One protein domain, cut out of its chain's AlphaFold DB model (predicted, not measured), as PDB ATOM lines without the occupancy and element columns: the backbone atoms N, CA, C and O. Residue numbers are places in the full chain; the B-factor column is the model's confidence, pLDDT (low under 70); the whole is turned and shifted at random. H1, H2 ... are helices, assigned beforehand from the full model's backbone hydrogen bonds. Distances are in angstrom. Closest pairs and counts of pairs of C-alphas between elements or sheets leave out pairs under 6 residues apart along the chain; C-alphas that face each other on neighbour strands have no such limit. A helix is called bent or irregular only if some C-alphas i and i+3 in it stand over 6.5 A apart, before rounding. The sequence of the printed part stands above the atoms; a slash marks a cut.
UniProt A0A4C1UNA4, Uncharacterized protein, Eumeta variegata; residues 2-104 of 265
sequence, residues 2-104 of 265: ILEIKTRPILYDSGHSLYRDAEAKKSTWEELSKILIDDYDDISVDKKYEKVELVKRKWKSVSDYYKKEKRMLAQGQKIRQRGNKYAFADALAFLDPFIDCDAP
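This is residues 2 to 104 of the 265 residues of an uncharacterized protein of Eumeta variegata (UniProt A0A4C1UNA4). One long helix, H4, makes a beam along the length of the model, and two shorter helices, H3 and H5, are set crosswise on one side of it at separate places, with the short H1 in the gap between them. Tiny H2 sits at the end of H3 away from H4, and residues 80 to 85 of the link from H4 to H5 stick out free. The printed part has 103 residues with five named helices, in the order H1, H2, H3, H4, H5, and no named strand; its class is all helix. It is only just loose, close to compact, with a radius of gyration of the C-alphas of 15.8 A and spans of 48 by 34 by 19 A.

Find C-alpha 45 at (28.172, 183.926, 71.825); from there H4, residues 45 to 74, runs 43.3 A to C-alpha 74 at (29.670, 143.336, 86.892). Look before it for H3, residues 22 to 36, which is 21.1 A long. After it comes H5, residues 89 to 99, 13.5 A long, ending with C-alpha 99 at (35.229, 152.092, 84.000). Near the start of the printed part are H1, residues 2 to 6, 6.2 A long, and H2, residues 17 to 20, 7.0 A long. Two helices are irregular: in H2 C-alphas 17 and 20 are 7.0 A apart, and in H5 C-alphas 91 and 94 are 7.3 A apart.

Start at residues 51 to 56 of H4, which alone touch H3, and there with its residues 29 to 33 alone; the closest C-alphas, of Ser 33 and Val 52, are 5.5 A apart. The lines of H3 and H4 are about perpendicular, at 82 degrees. Farther along, H4 touches H5 with residues 63 to 70 alone, about perpendicular at 78 degrees; the closest C-alphas are those of Lys 67 and Ile 99, 6.6 A apart. H1 touches H5, the closest C-alphas being those of Ile 2 and Ala 91 at 6.8 A. H1 is close to but not clearly touching H3, where the C-alphas of Glu 4 and Leu 32 come closest at 7.0 A. H2 and H3 only just touch, and only at the corner by their link, with 3 pairs of C-alphas within 8 A; the closest are those of Leu 18 and Ala 24, 6.5 A apart. H3 and H5 are apart. In H1, H3 and H4 every O i to N i+4 pair is within hydrogen-bond range; in H5 it is 2 of 7, beside 5 of 8 O i to N i+3 pairs, and H2 is too short for an O i to N i+4 pair.

The C-alphas of Asp 42 and Gly 76 are the two farthest apart, at 49.5 A. The printed part has no cut. Look at residues 75 to 88 for the long link, from H4 to H5. The mean pLDDT of the printed part is 81.9, and it is under 70 at residues 78 to 85 and 100 to 104.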
ATOM      1  N   ILE A   2      29.608 160.633  69.513       88.50
ATOM      2  CA  ILE A   2      30.418 159.681  70.314       88.50
ATOM      3  C   ILE A   2      31.794 159.410  69.683       88.50
ATOM      4  O   ILE A   2      32.798 159.372  70.387       88.50
ATOM      5  N   LEU A   3      31.844 159.284  68.353       87.56
ATOM      6  CA  LEU A   3      33.092 159.093  67.605       87.56
ATOM      7  C   LEU A   3      34.056 160.279  67.757       87.56
ATOM      8  O   LEU A   3      35.247 160.067  67.944       87.56
ATOM      9  N   GLU A   4      33.533 161.504  67.761       90.38
ATOM     10  CA  GLU A   4      34.324 162.727  67.948       90.38
ATOM     11  C   GLU A   4      34.850 162.887  69.376       90.38
ATOM     12  O   GLU A   4      35.896 163.485  69.604       90.38
ATOM     13  N   ILE A   5      34.136 162.348  70.364       89.50
ATOM     14  CA  ILE A   5      34.609 162.343  71.752       89.50
ATOM     15  C   ILE A   5      35.683 161.269  71.931       89.50
ATOM     16  O   ILE A   5      36.671 161.507  72.617       89.50
ATOM     17  N   LYS A   6      35.547 160.118  71.263       89.56
ATOM     18  CA  LYS A   6      36.535 159.029  71.283       89.56
ATOM     19  C   LYS A   6      37.921 159.458  70.787       89.56
ATOM     20  O   LYS A   6      38.918 158.909  71.240       89.56
ATOM     21  N   THR A   7      38.012 160.414  69.864       89.25
ATOM     22  CA  THR A   7      39.305 160.925  69.372       89.25
ATOM     23  C   THR A   7      39.995 161.862  70.368       89.25
ATOM     24  O   THR A   7      41.183 162.140  70.219       89.25
ATOM     25  N   ARG A   8      39.282 162.322  71.406       89.81
ATOM     26  CA  ARG A   8      39.730 163.328  72.375       89.81
ATOM     27  C   ARG A   8      39.796 162.744  73.796       89.81
ATOM     28  O   ARG A   8      38.891 162.973  74.604       89.81
ATOM     29  N   PRO A   9      40.884 162.033  74.155       86.81
ATOM     30  CA  PRO A   9      41.035 161.388  75.466       86.81
ATOM     31  C   PRO A   9      41.029 162.365  76.646       86.81
ATOM     32  O   PRO A   9      40.644 161.982  77.744       86.81
ATOM     33  N   ILE A  10      41.339 163.647  76.416       89.56
ATOM     34  CA  ILE A  10      41.307 164.735  77.415       89.56
ATOM     35  C   ILE A  10      39.971 164.793  78.187       89.56
ATOM     36  O   ILE A  10      39.921 165.259  79.327       89.56
ATOM     37  N   LEU A  11      38.879 164.310  77.586       88.31
ATOM     38  CA  LEU A  11      37.536 164.379  78.161       88.31
ATOM     39  C   LEU A  11      37.167 163.205  79.071       88.31
ATOM     40  O   LEU A  11      36.262 163.347  79.895       88.31
ATOM     41  N   TYR A  12      37.819 162.050  78.932       86.94
ATOM     42  CA  TYR A  12      37.407 160.825  79.628       86.94
ATOM     43  C   TYR A  12      38.557 160.029  80.251       86.94
ATOM     44  O   TYR A  12      38.308 159.255  81.171       86.94
ATOM     45  N   ASP A  13      39.790 160.219  79.789       86.88
ATOM     46  CA  ASP A  13      40.973 159.542  80.305       86.88
ATOM     47  C   ASP A  13      41.579 160.346  81.464       86.88
ATOM     48  O   ASP A  13      42.190 161.398  81.269       86.88
ATOM     49  N   SER A  14      41.418 159.833  82.685       82.12
ATOM     50  CA  SER A  14      41.977 160.426  83.904       82.12
ATOM     51  C   SER A  14      43.509 160.377  83.965       82.12
ATOM     52  O   SER A  14      44.106 161.114  84.751       82.12
ATOM     53  N   GLY A  15      44.146 159.534  83.145       82.88
ATOM     54  CA  GLY A  15      45.596 159.433  82.999       82.88
ATOM     55  C   GLY A  15      46.189 160.407  81.978       82.88
ATOM     56  O   GLY A  15      47.413 160.517  81.888       82.88
ATOM     57  N   HIS A  16      45.362 161.135  81.221       86.50
ATOM     58  CA  HIS A  16      45.851 162.067  80.210       86.50
ATOM     59  C   HIS A  16      46.508 163.302  80.853       86.50
ATOM     60  O   HIS A  16      45.976 163.895  81.791       86.50
ATOM     61  N   SER A  17      47.648 163.746  80.314       86.19
ATOM     62  CA  SER A  17      48.440 164.863  80.865       86.19
ATOM     63  C   SER A  17      47.639 166.162  81.000       86.19
ATOM     64  O   SER A  17      47.723 166.851  82.013       86.19
ATOM     65  N   LEU A  18      46.813 166.455  79.996       86.69
ATOM     66  CA  LEU A  18      45.935 167.629  79.953       86.69
ATOM     67  C   LEU A  18      44.570 167.404  80.620       86.69
ATOM     68  O   LEU A  18      43.723 168.288  80.585       86.69
ATOM     69  N   TYR A  19      44.320 166.245  81.246       85.56
ATOM     70  CA  TYR A  19      43.045 166.008  81.932       85.56
ATOM     71  C   TYR A  19      42.851 166.958  83.122       85.56
ATOM     72  O   TYR A  19      41.726 167.327  83.453       85.56
ATOM     73  N   ARG A  20      43.932 167.368  83.789       85.75
ATOM     74  CA  ARG A  20      43.861 168.324  84.907       85.75
ATOM     75  C   ARG A  20      43.767 169.781  84.461       85.75
ATOM     76  O   ARG A  20      43.524 170.637  85.302       85.75
ATOM     77  N   ASP A  21      43.948 170.053  83.173       90.81
ATOM     78  CA  ASP A  21      43.886 171.402  82.635       90.81
ATOM     79  C   ASP A  21      42.445 171.756  82.237       90.81
ATOM     80  O   ASP A  21      41.830 171.132  81.364       90.81
ATOM     81  N   ALA A  22      41.888 172.755  82.920       87.56
ATOM     82  CA  ALA A  22      40.536 173.237  82.677       87.56
ATOM     83  C   ALA A  22      40.421 173.969  81.330       87.56
ATOM     84  O   ALA A  22      39.391 173.862  80.661       87.56
ATOM     85  N   GLU A  23      41.474 174.672  80.906       89.31
ATOM     86  CA  GLU A  23      41.471 175.453  79.670       89.31
ATOM     87  C   GLU A  23      41.517 174.533  78.447       89.31
ATOM     88  O   GLU A  23      40.691 174.658  77.540       89.31
ATOM     89  N   ALA A  24      42.381 173.513  78.483       88.56
ATOM     90  CA  ALA A  24      42.431 172.481  77.451       88.56
ATOM     91  C   ALA A  24      41.082 171.754  77.296       88.56
ATOM     92  O   ALA A  24      40.621 171.523  76.175       88.56
ATOM     93  N   LYS A  25      40.403 171.433  78.408       90.00
ATOM     94  CA  LYS A  25      39.057 170.835  78.382       90.00
ATOM     95  C   LYS A  25      38.030 171.763  77.750       90.00
ATOM     96  O   LYS A  25      37.238 171.306  76.926       90.00
ATOM     97  N   LYS A  26      38.036 173.047  78.119       89.69
ATOM     98  CA  LYS A  26      37.123 174.047  77.558       89.69
ATOM     99  C   LYS A  26      37.305 174.172  76.043       89.69
ATOM    100  O   LYS A  26      36.332 173.987  75.318       89.69
ATOM    101  N   SER A  27      38.542 174.354  75.576       89.94
ATOM    102  CA  SER A  27      38.867 174.426  74.144       89.94
ATOM    103  C   SER A  27      38.423 173.167  73.395       89.94
ATOM    104  O   SER A  27      37.822 173.241  72.327       89.94
ATOM    105  N   THR A  28      38.639 171.988  73.987       93.19
ATOM    106  CA  THR A  28      38.229 170.709  73.389       93.19
ATOM    107  C   THR A  28      36.705 170.619  73.207       93.19
ATOM    108  O   THR A  28      36.228 170.106  72.194       93.19
ATOM    109  N   TRP A  29      35.922 171.119  74.171       92.81
ATOM    110  CA  TRP A  29      34.458 171.160  74.074       92.81
ATOM    111  C   TRP A  29      33.949 172.183  73.054       92.81
ATOM    112  O   TRP A  29      32.949 171.923  72.381       92.81
ATOM    113  N   GLU A  30      34.625 173.322  72.920       90.31
ATOM    114  CA  GLU A  30      34.311 174.336  71.907       90.31
ATOM    115  C   GLU A  30      34.550 173.789  70.494       90.31
ATOM    116  O   GLU A  30      33.652 173.846  69.654       90.31
ATOM    117  N   GLU A  31      35.695 173.145  70.254       91.12
ATOM    118  CA  GLU A  31      35.977 172.488  68.972       91.12
ATOM    119  C   GLU A  31      34.970 171.381  68.642       91.12
ATOM    120  O   GLU A  31      34.531 171.254  67.499       91.12
ATOM    121  N   LEU A  32      34.592 170.569  69.635       90.81
ATOM    122  CA  LEU A  32      33.565 169.543  69.459       90.81
ATOM    123  C   LEU A  32      32.231 170.149  69.045       90.81
ATOM    124  O   LEU A  32      31.555 169.609  68.176       90.81
ATOM    125  N   SER A  33      31.857 171.260  69.668       88.81
ATOM    126  CA  SER A  33      30.593 171.929  69.378       88.81
ATOM    127  C   SER A  33      30.601 172.537  67.981       88.81
ATOM    128  O   SER A  33      29.594 172.446  67.292       88.81
ATOM    129  N   LYS A  34      31.754 173.042  67.526       88.81
ATOM    130  CA  LYS A  34      31.949 173.520  66.154       88.81
ATOM    131  C   LYS A  34      31.829 172.417  65.097       88.81
ATOM    132  O   LYS A  34      31.339 172.679  64.011       88.81
ATOM    133  N   ILE A  35      32.279 171.198  65.399       88.44
ATOM    134  CA  ILE A  35      32.187 170.057  64.467       88.44
ATOM    135  C   ILE A  35      30.777 169.451  64.452       88.44
ATOM    136  O   ILE A  35      30.356 168.893  63.447       88.44
ATOM    137  N   LEU A  36      30.069 169.492  65.584       85.69
ATOM    138  CA  LEU A  36      28.777 168.820  65.748       85.69
ATOM    139  C   LEU A  36      27.571 169.669  65.351       85.69
ATOM    140  O   LEU A  36      26.474 169.122  65.287       85.69
ATOM    141  N   ILE A  37      27.749 170.978  65.190       84.19
ATOM    142  CA  ILE A  37      26.664 171.925  64.951       84.19
ATOM    143  C   ILE A  37      27.009 172.706  63.697       84.19
ATOM    144  O   ILE A  37      27.940 173.515  63.699       84.19
ATOM    145  N   ASP A  38      26.231 172.463  62.653       81.94
ATOM    146  CA  ASP A  38      26.248 173.287  61.456       81.94
ATOM    147  C   ASP A  38      25.844 174.725  61.849       81.94
ATOM    148  O   ASP A  38      25.062 174.936  62.779       81.94
ATOM    149  N   ASP A  39      26.466 175.728  61.230       79.44
ATOM    150  CA  ASP A  39      26.300 177.160  61.539       79.44
ATOM    151  C   ASP A  39      26.837 177.638  62.909       79.44
ATOM    152  O   ASP A  39      26.528 178.741  63.361       79.44
ATOM    153  N   TYR A  40      27.720 176.876  63.572       80.25
ATOM    154  CA  TYR A  40      28.349 177.296  64.843       80.25
ATOM    155  C   TYR A  40      29.033 178.675  64.784       80.25
ATOM    156  O   TYR A  40      29.097 179.399  65.786       80.25
ATOM    157  N   ASP A  41      29.572 179.054  63.625       78.56
ATOM    158  CA  ASP A  41      30.273 180.326  63.459       78.56
ATOM    159  C   ASP A  41      29.309 181.529  63.430       78.56
ATOM    160  O   ASP A  41      29.656 182.564  64.007       78.56
ATOM    161  N   ASP A  42      28.081 181.352  62.926       81.94
ATOM    162  CA  ASP A  42      27.074 182.411  62.723       81.94
ATOM    163  C   ASP A  42      26.169 182.660  63.944       81.94
ATOM    164  O   ASP A  42      25.416 183.636  64.015       81.94
ATOM    165  N   ILE A  43      26.250 181.789  64.948       80.88
ATOM    166  CA  ILE A  43      25.429 181.846  66.157       80.88
ATOM    167  C   ILE A  43      26.008 182.855  67.179       80.88
ATOM    168  O   ILE A  43      27.218 182.996  67.330       80.88
ATOM    169  N   SER A  44      25.146 183.562  67.925       85.69
ATOM    170  CA  SER A  44      25.564 184.478  69.012       85.69
ATOM    171  C   SER A  44      26.369 183.759  70.104       85.69
ATOM    172  O   SER A  44      26.110 182.594  70.396       85.69
ATOM    173  N   VAL A  45      27.298 184.464  70.761       82.75
ATOM    174  CA  VAL A  45      28.172 183.926  71.825       82.75
ATOM    175  C   VAL A  45      27.379 183.211  72.928       82.75
ATOM    176  O   VAL A  45      27.763 182.112  73.327       82.75
ATOM    177  N   ASP A  46      26.244 183.769  73.359       80.69
ATOM    178  CA  ASP A  46      25.393 183.155  74.393       80.69
ATOM    179  C   ASP A  46      24.835 181.801  73.936       80.69
ATOM    180  O   ASP A  46      24.932 180.790  74.630       80.69
ATOM    181  N   LYS A  47      24.352 181.749  72.694       85.75
ATOM    182  CA  LYS A  47      23.850 180.519  72.082       85.75
ATOM    183  C   LYS A  47      24.976 179.504  71.847       85.75
ATOM    184  O   LYS A  47      24.739 178.305  71.962       85.75
ATOM    185  N   LYS A  48      26.218 179.937  71.577       86.12
ATOM    186  CA  LYS A  48      27.377 179.021  71.485       86.12
ATOM    187  C   LYS A  48      27.625 178.308  72.813       86.12
ATOM    188  O   LYS A  48      27.897 177.107  72.807       86.12
ATOM    189  N   TYR A  49      27.494 179.015  73.936       88.19
ATOM    190  CA  TYR A  49      27.623 178.413  75.262       88.19
ATOM    191  C   TYR A  49      26.526 177.370  75.521       88.19
ATOM    192  O   TYR A  49      26.830 176.240  75.904       88.19
ATOM    193  N   GLU A  50      25.264 177.697  75.228       87.88
ATOM    194  CA  GLU A  50      24.138 176.759  75.365       87.88
ATOM    195  C   GLU A  50      24.341 175.481  74.547       87.88
ATOM    196  O   GLU A  50      24.092 174.367  75.015       87.88
ATOM    197  N   LYS A  51      24.846 175.634  73.323       87.81
ATOM    198  CA  LYS A  51      25.170 174.521  72.436       87.81
ATOM    199  C   LYS A  51      26.281 173.629  72.998       87.81
ATOM    200  O   LYS A  51      26.136 172.405  72.985       87.81
ATOM    201  N   VAL A  52      27.350 174.214  73.544       90.69
ATOM    202  CA  VAL A  52      28.419 173.462  74.226       90.69
ATOM    203  C   VAL A  52      27.860 172.677  75.416       90.69
ATOM    204  O   VAL A  52      28.147 171.485  75.569       90.69
ATOM    205  N   GLU A  53      27.015 173.305  76.232       90.56
ATOM    206  CA  GLU A  53      26.366 172.650  77.371       90.56
ATOM    207  C   GLU A  53      25.435 171.511  76.942       90.56
ATOM    208  O   GLU A  53      25.414 170.451  77.572       90.56
ATOM    209  N   LEU A  54      24.722 171.662  75.823       89.44
ATOM    210  CA  LEU A  54      23.896 170.595  75.259       89.44
ATOM    211  C   LEU A  54      24.740 169.369  74.883       89.44
ATOM    212  O   LEU A  54      24.358 168.237  75.194       89.44
ATOM    213  N   VAL A  55      25.899 169.577  74.252       90.81
ATOM    214  CA  VAL A  55      26.823 168.492  73.885       90.81
ATOM    215  C   VAL A  55      27.366 167.799  75.137       90.81
ATOM    216  O   VAL A  55      27.320 166.568  75.216       90.81
ATOM    217  N   LYS A  56      27.806 168.561  76.148       91.25
ATOM    218  CA  LYS A  56      28.265 168.008  77.434       91.25
ATOM    219  C   LYS A  56      27.176 167.187  78.122       91.25
ATOM    220  O   LYS A  56      27.438 166.071  78.573       91.25
ATOM    221  N   ARG A  57      25.946 167.705  78.175       91.12
ATOM    222  CA  ARG A  57      24.790 167.038  78.791       91.12
ATOM    223  C   ARG A  57      24.441 165.739  78.068       91.12
ATOM    224  O   ARG A  57      24.270 164.706  78.719       91.12
ATOM    225  N   LYS A  58      24.396 165.766  76.730       90.00
ATOM    226  CA  LYS A  58      24.166 164.573  75.899       90.00
ATOM    227  C   LYS A  58      25.264 163.530  76.131       90.00
ATOM    228  O   LYS A  58      24.945 162.371  76.395       90.00
ATOM    229  N   TRP A  59      26.537 163.933  76.134       92.44
ATOM    230  CA  TRP A  59      27.654 163.035  76.448       92.44
ATOM    231  C   TRP A  59      27.543 162.430  77.849       92.44
ATOM    232  O   TRP A  59      27.667 161.216  78.006       92.44
ATOM    233  N   LYS A  60      27.266 163.253  78.866       90.00
ATOM    234  CA  LYS A  60      27.101 162.798  80.248       90.00
ATOM    235  C   LYS A  60      26.013 161.733  80.341       90.00
ATOM    236  O   LYS A  60      26.300 160.646  80.825       90.00
ATOM    237  N   SER A  61      24.829 161.995  79.790       89.12
ATOM    238  CA  SER A  61      23.708 161.045  79.777       89.12
ATOM    239  C   SER A  61      24.079 159.706  79.124       89.12
ATOM    240  O   SER A  61      23.893 158.641  79.717       89.12
ATOM    241  N   VAL A  62      24.684 159.758  77.933       89.06
ATOM    242  CA  VAL A  62      25.114 158.570  77.180       89.06
ATOM    243  C   VAL A  62      26.190 157.783  77.941       89.06
ATOM    244  O   VAL A  62      26.094 156.562  78.081       89.06
ATOM    245  N   SER A  63      27.198 158.473  78.481       88.69
ATOM    246  CA  SER A  63      28.292 157.842  79.225       88.69
ATOM    247  C   SER A  63      27.832 157.264  80.571       88.69
ATOM    248  O   SER A  63      28.243 156.162  80.933       88.69
ATOM    249  N   ASP A  64      26.943 157.954  81.292       87.25
ATOM    250  CA  ASP A  64      26.399 157.512  82.578       87.25
ATOM    251  C   ASP A  64      25.510 156.276  82.394       87.25
ATOM    252  O   ASP A  64      25.594 155.336  83.191       87.25
ATOM    253  N   TYR A  65      24.715 156.225  81.319       87.50
ATOM    254  CA  TYR A  65      23.939 155.036  80.962       87.50
ATOM    255  C   TYR A  65      24.850 153.828  80.714       87.50
ATOM    256  O   TYR A  65      24.635 152.767  81.303       87.50
ATOM    257  N   TYR A  66      25.909 154.003  79.920       88.12
ATOM    258  CA  TYR A  66      26.868 152.940  79.614       88.12
ATOM    259  C   TYR A  66      27.621 152.443  80.857       88.12
ATOM    260  O   TYR A  66      27.679 151.240  81.124       88.12
ATOM    261  N   LYS A  67      28.124 153.365  81.689       87.19
ATOM    262  CA  LYS A  67      28.770 153.043  82.974       87.19
ATOM    263  C   LYS A  67      27.827 152.287  83.903       87.19
ATOM    264  O   LYS A  67      28.228 151.324  84.555       87.19
ATOM    265  N   LYS A  68      26.564 152.711  83.975       85.00
ATOM    266  CA  LYS A  68      25.534 152.037  84.770       85.00
ATOM    267  C   LYS A  68      25.282 150.625  84.251       85.00
ATOM    268  O   LYS A  68      25.242 149.704  85.059       85.00
ATOM    269  N   GLU A  69      25.158 150.442  82.940       84.00
ATOM    270  CA  GLU A  69      24.982 149.126  82.319       84.00
ATOM    271  C   GLU A  69      26.149 148.182  82.660       84.00
ATOM    272  O   GLU A  69      25.924 147.072  83.151       84.00
ATOM    273  N   LYS A  70      27.394 148.654  82.519       84.44
ATOM    274  CA  LYS A  70      28.612 147.899  82.860       84.44
ATOM    275  C   LYS A  70      28.688 147.530  84.342       84.44
ATOM    276  O   LYS A  70      28.944 146.372  84.669       84.44
ATOM    277  N   ARG A  71      28.376 148.464  85.247       83.50
ATOM    278  CA  ARG A  71      28.322 148.193  86.697       83.50
ATOM    279  C   ARG A  71      27.251 147.158  87.056       83.50
ATOM    280  O   ARG A  71      27.492 146.309  87.909       83.50
ATOM    281  N   MET A  72      26.087 147.194  86.403       80.62
ATOM    282  CA  MET A  72      25.017 146.212  86.629       80.62
ATOM    283  C   MET A  72      25.412 144.811  86.139       80.62
ATOM    284  O   MET A  72      25.151 143.828  86.837       80.62
ATOM    285  N   LEU A  73      26.099 144.722  84.992       80.69
ATOM    286  CA  LEU A  73      26.671 143.469  84.487       80.69
ATOM    287  C   LEU A  73      27.730 142.902  85.437       80.69
ATOM    288  O   LEU A  73      27.673 141.718  85.767       80.69
ATOM    289  N   ALA A  74      28.643 143.742  85.931       80.56
ATOM    290  CA  ALA A  74      29.670 143.336  86.892       80.56
ATOM    291  C   ALA A  74      29.073 142.811  88.214       80.56
ATOM    292  O   ALA A  74      29.627 141.909  88.837       80.56
ATOM    293  N   GLN A  75      27.912 143.330  88.629       80.69
ATOM    294  CA  GLN A  75      27.177 142.876  89.817       80.69
ATOM    295  C   GLN A  75      26.304 141.633  89.572       80.69
ATOM    296  O   GLN A  75      25.562 141.216  90.463       80.69
ATOM    297  N   GLY A  76      26.354 141.039  88.374       71.88
ATOM    298  CA  GLY A  76      25.556 139.865  88.019       71.88
ATOM    299  C   GLY A  76      24.050 140.138  87.944       71.88
ATOM    300  O   GLY A  76      23.255 139.194  87.907       71.88
ATOM    301  N   GLN A  77      23.627 141.410  87.921       72.38
ATOM    302  CA  GLN A  77      22.229 141.741  87.688       72.38
ATOM    303  C   GLN A  77      21.894 141.500  86.219       72.38
ATOM    304  O   GLN A  77      22.527 142.031  85.307       72.38
ATOM    305  N   LYS A  78      20.839 140.715  85.984       62.62
ATOM    306  CA  LYS A  78      20.255 140.580  84.651       62.62
ATOM    307  C   LYS A  78      19.658 141.929  84.270       62.62
ATOM    308  O   LYS A  78      18.606 142.308  84.789       62.62
ATOM    309  N   ILE A  79      20.316 142.645  83.359       62.66
ATOM    310  CA  ILE A  79      19.685 143.765  82.665       62.66
ATOM    311  C   ILE A  79      18.405 143.193  82.061       62.66
ATOM    312  O   ILE A  79      18.438 142.145  81.413       62.66
ATOM    313  N   ARG A  80      17.262 143.832  82.327       56.56
ATOM    314  CA  ARG A  80      15.971 143.462  81.732       56.56
ATOM    315  C   ARG A  80      16.016 143.790  80.240       56.56
ATOM    316  O   ARG A  80      15.353 144.716  79.788       56.56
ATOM    317  N   GLN A  81      16.842 143.083  79.479       55.12
ATOM    318  CA  GLN A  81      16.962 143.279  78.050       55.12
ATOM    319  C   GLN A  81      15.731 142.668  77.402       55.12
ATOM    320  O   GLN A  81      15.670 141.486  77.074       55.12
ATOM    321  N   ARG A  82      14.718 143.512  77.210       47.72
ATOM    322  CA  ARG A  82      13.840 143.371  76.057       47.72
ATOM    323  C   ARG A  82      14.700 143.643  74.816       47.72
ATOM    324  O   ARG A  82      14.785 144.771  74.356       47.72
ATOM    325  N   GLY A  83      15.402 142.612  74.355       47.97
ATOM    326  CA  GLY A  83      15.856 142.436  72.973       47.97
ATOM    327  C   GLY A  83      17.005 143.291  72.435       47.97
ATOM    328  O   GLY A  83      17.709 142.794  71.565       47.97
ATOM    329  N   ASN A  84      17.249 144.507  72.923       49.34
ATOM    330  CA  ASN A  84      18.209 145.397  72.269       49.34
ATOM    331  C   ASN A  84      19.428 145.659  73.146       49.34
ATOM    332  O   ASN A  84      19.334 146.298  74.196       49.34
ATOM    333  N   LYS A  85      20.590 145.200  72.663       61.31
ATOM    334  CA  LYS A  85      21.883 145.779  73.035       61.31
ATOM    335  C   LYS A  85      21.757 147.294  72.881       61.31
ATOM    336  O   LYS A  85      21.188 147.750  71.886       61.31
ATOM    337  N   TYR A  86      22.235 148.064  73.856       70.75
ATOM    338  CA  TYR A  86      22.236 149.518  73.745       70.75
ATOM    339  C   TYR A  86      22.888 149.910  72.414       70.75
ATOM    340  O   TYR A  86      23.999 149.468  72.130       70.75
ATOM    341  N   ALA A  87      22.188 150.682  71.577       76.75
ATOM    342  CA  ALA A  87      22.606 150.945  70.193       76.75
ATOM    343  C   ALA A  87      24.008 151.574  70.098       76.75
ATOM    344  O   ALA A  87      24.695 151.427  69.093       76.75
ATOM    345  N   PHE A  88      24.457 152.226  71.174       78.94
ATOM    346  CA  PHE A  88      25.772 152.852  71.275       78.94
ATOM    347  C   PHE A  88      26.795 152.032  72.078       78.94
ATOM    348  O   PHE A  88      27.879 152.535  72.362       78.94
ATOM    349  N   ALA A  89      26.488 150.785  72.447       81.31
ATOM    350  CA  ALA A  89      27.377 149.945  73.252       81.31
ATOM    351  C   ALA A  89      28.736 149.715  72.574       81.31
ATOM    352  O   ALA A  89      29.773 149.881  73.216       81.31
ATOM    353  N   ASP A  90      28.732 149.404  71.276       83.44
ATOM    354  CA  ASP A  90      29.957 149.174  70.500       83.44
ATOM    355  C   ASP A  90      30.756 150.475  70.323       83.44
ATOM    356  O   ASP A  90      31.987 150.488  70.391       83.44
ATOM    357  N   ALA A  91      30.055 151.602  70.170       84.38
ATOM    358  CA  ALA A  91      30.669 152.919  70.039       84.38
ATOM    359  C   ALA A  91      31.303 153.415  71.349       84.38
ATOM    360  O   ALA A  91      32.251 154.191  71.282       84.38
ATOM    361  N   LEU A  92      30.816 152.968  72.514       87.50
ATOM    362  CA  LEU A  92      31.309 153.344  73.848       87.50
ATOM    363  C   LEU A  92      32.285 152.330  74.456       87.50
ATOM    364  O   LEU A  92      32.837 152.593  75.520       87.50
ATOM    365  N   ALA A  93      32.561 151.216  73.769       86.19
ATOM    366  CA  ALA A  93      33.503 150.183  74.214       86.19
ATOM    367  C   ALA A  93      34.912 150.711  74.532       86.19
ATOM    368  O   ALA A  93      35.625 150.131  75.343       86.19
ATOM    369  N   PHE A  94      35.315 151.849  73.955       87.62
ATOM    370  CA  PHE A  94      36.596 152.484  74.282       87.62
ATOM    371  C   PHE A  94      36.675 153.014  75.721       87.62
ATOM    372  O   PHE A  94      37.773 153.289  76.194       87.62
ATOM    373  N   LEU A  95      35.540 153.173  76.406       86.56
ATOM    374  CA  LEU A  95      35.501 153.578  77.808       86.56
ATOM    375  C   LEU A  95      35.800 152.417  78.762       86.56
ATOM    376  O   LEU A  95      36.130 152.683  79.913       86.56
ATOM    377  N   ASP A  96      35.713 151.162  78.311       85.06
ATOM    378  CA  ASP A  96      35.878 149.975  79.161       85.06
ATOM    379  C   ASP A  96      37.141 150.002  80.044       85.06
ATOM    380  O   ASP A  96      37.001 149.803  81.252       85.06
ATOM    381  N   PRO A  97      38.342 150.357  79.531       83.31
ATOM    382  CA  PRO A  97      39.558 150.421  80.348       83.31
ATOM    383  C   PRO A  97      39.492 151.421  81.511       83.31
ATOM    384  O   PRO A  97      40.267 151.312  82.458       83.31
ATOM    385  N   PHE A  98      38.584 152.397  81.443       78.50
ATOM    386  CA  PHE A  98      38.464 153.496  82.402       78.50
ATOM    387  C   PHE A  98      37.298 153.312  83.385       78.50
ATOM    388  O   PHE A  98      37.197 154.051  84.361       78.50
ATOM    389  N   ILE A  99      36.401 152.349  83.143       77.19
ATOM    390  CA  ILE A  99      35.229 152.092  84.000       77.19
ATOM    391  C   ILE A  99      35.599 151.186  85.180       77.19
ATOM    392  O   ILE A  99      35.063 151.354  86.275       77.19
ATOM    393  N   ASP A 100      36.549 150.272  84.979       62.78
ATOM    394  CA  ASP A 100      36.949 149.273  85.978       62.78
ATOM    395  C   ASP A 100      37.865 149.829  87.086       62.78
ATOM    396  O   ASP A 100      38.106 149.157  88.091       62.78
ATOM    397  N   CYS A 101      38.346 151.070  86.952       52.03
ATOM    398  CA  CYS A 101      39.093 151.749  88.014       52.03
ATOM    399  C   CYS A 101      38.205 152.121  89.217       52.03
ATOM    400  O   CYS A 101      38.712 152.227  90.334       52.03
ATOM    401  N   ASP A 102      36.886 152.218  89.021       48.41
ATOM    402  CA  ASP A 102      35.899 152.353  90.094       48.41
ATOM    403  C   ASP A 102      35.499 150.963  90.609       48.41
ATOM    404  O   ASP A 102      34.347 150.525  90.485       48.41
ATOM    405  N   ALA A 103      36.453 150.230  91.187       49.62
ATOM    406  CA  ALA A 103      36.126 149.044  91.968       49.62
ATOM    407  C   ALA A 103      34.994 149.394  92.957       49.62
ATOM    408  O   ALA A 103      35.009 150.483  93.543       49.62
ATOM    409  N   PRO A 104      33.996 148.510  93.157       49.25
ATOM    410  CA  PRO A 104      32.851 148.816  94.005       49.25
ATOM    411  C   PRO A 104      33.350 149.294  95.371       49.25
ATOM    412  O   PRO A 104      34.305 148.700  95.885       49.25
TER     413      PRO A 104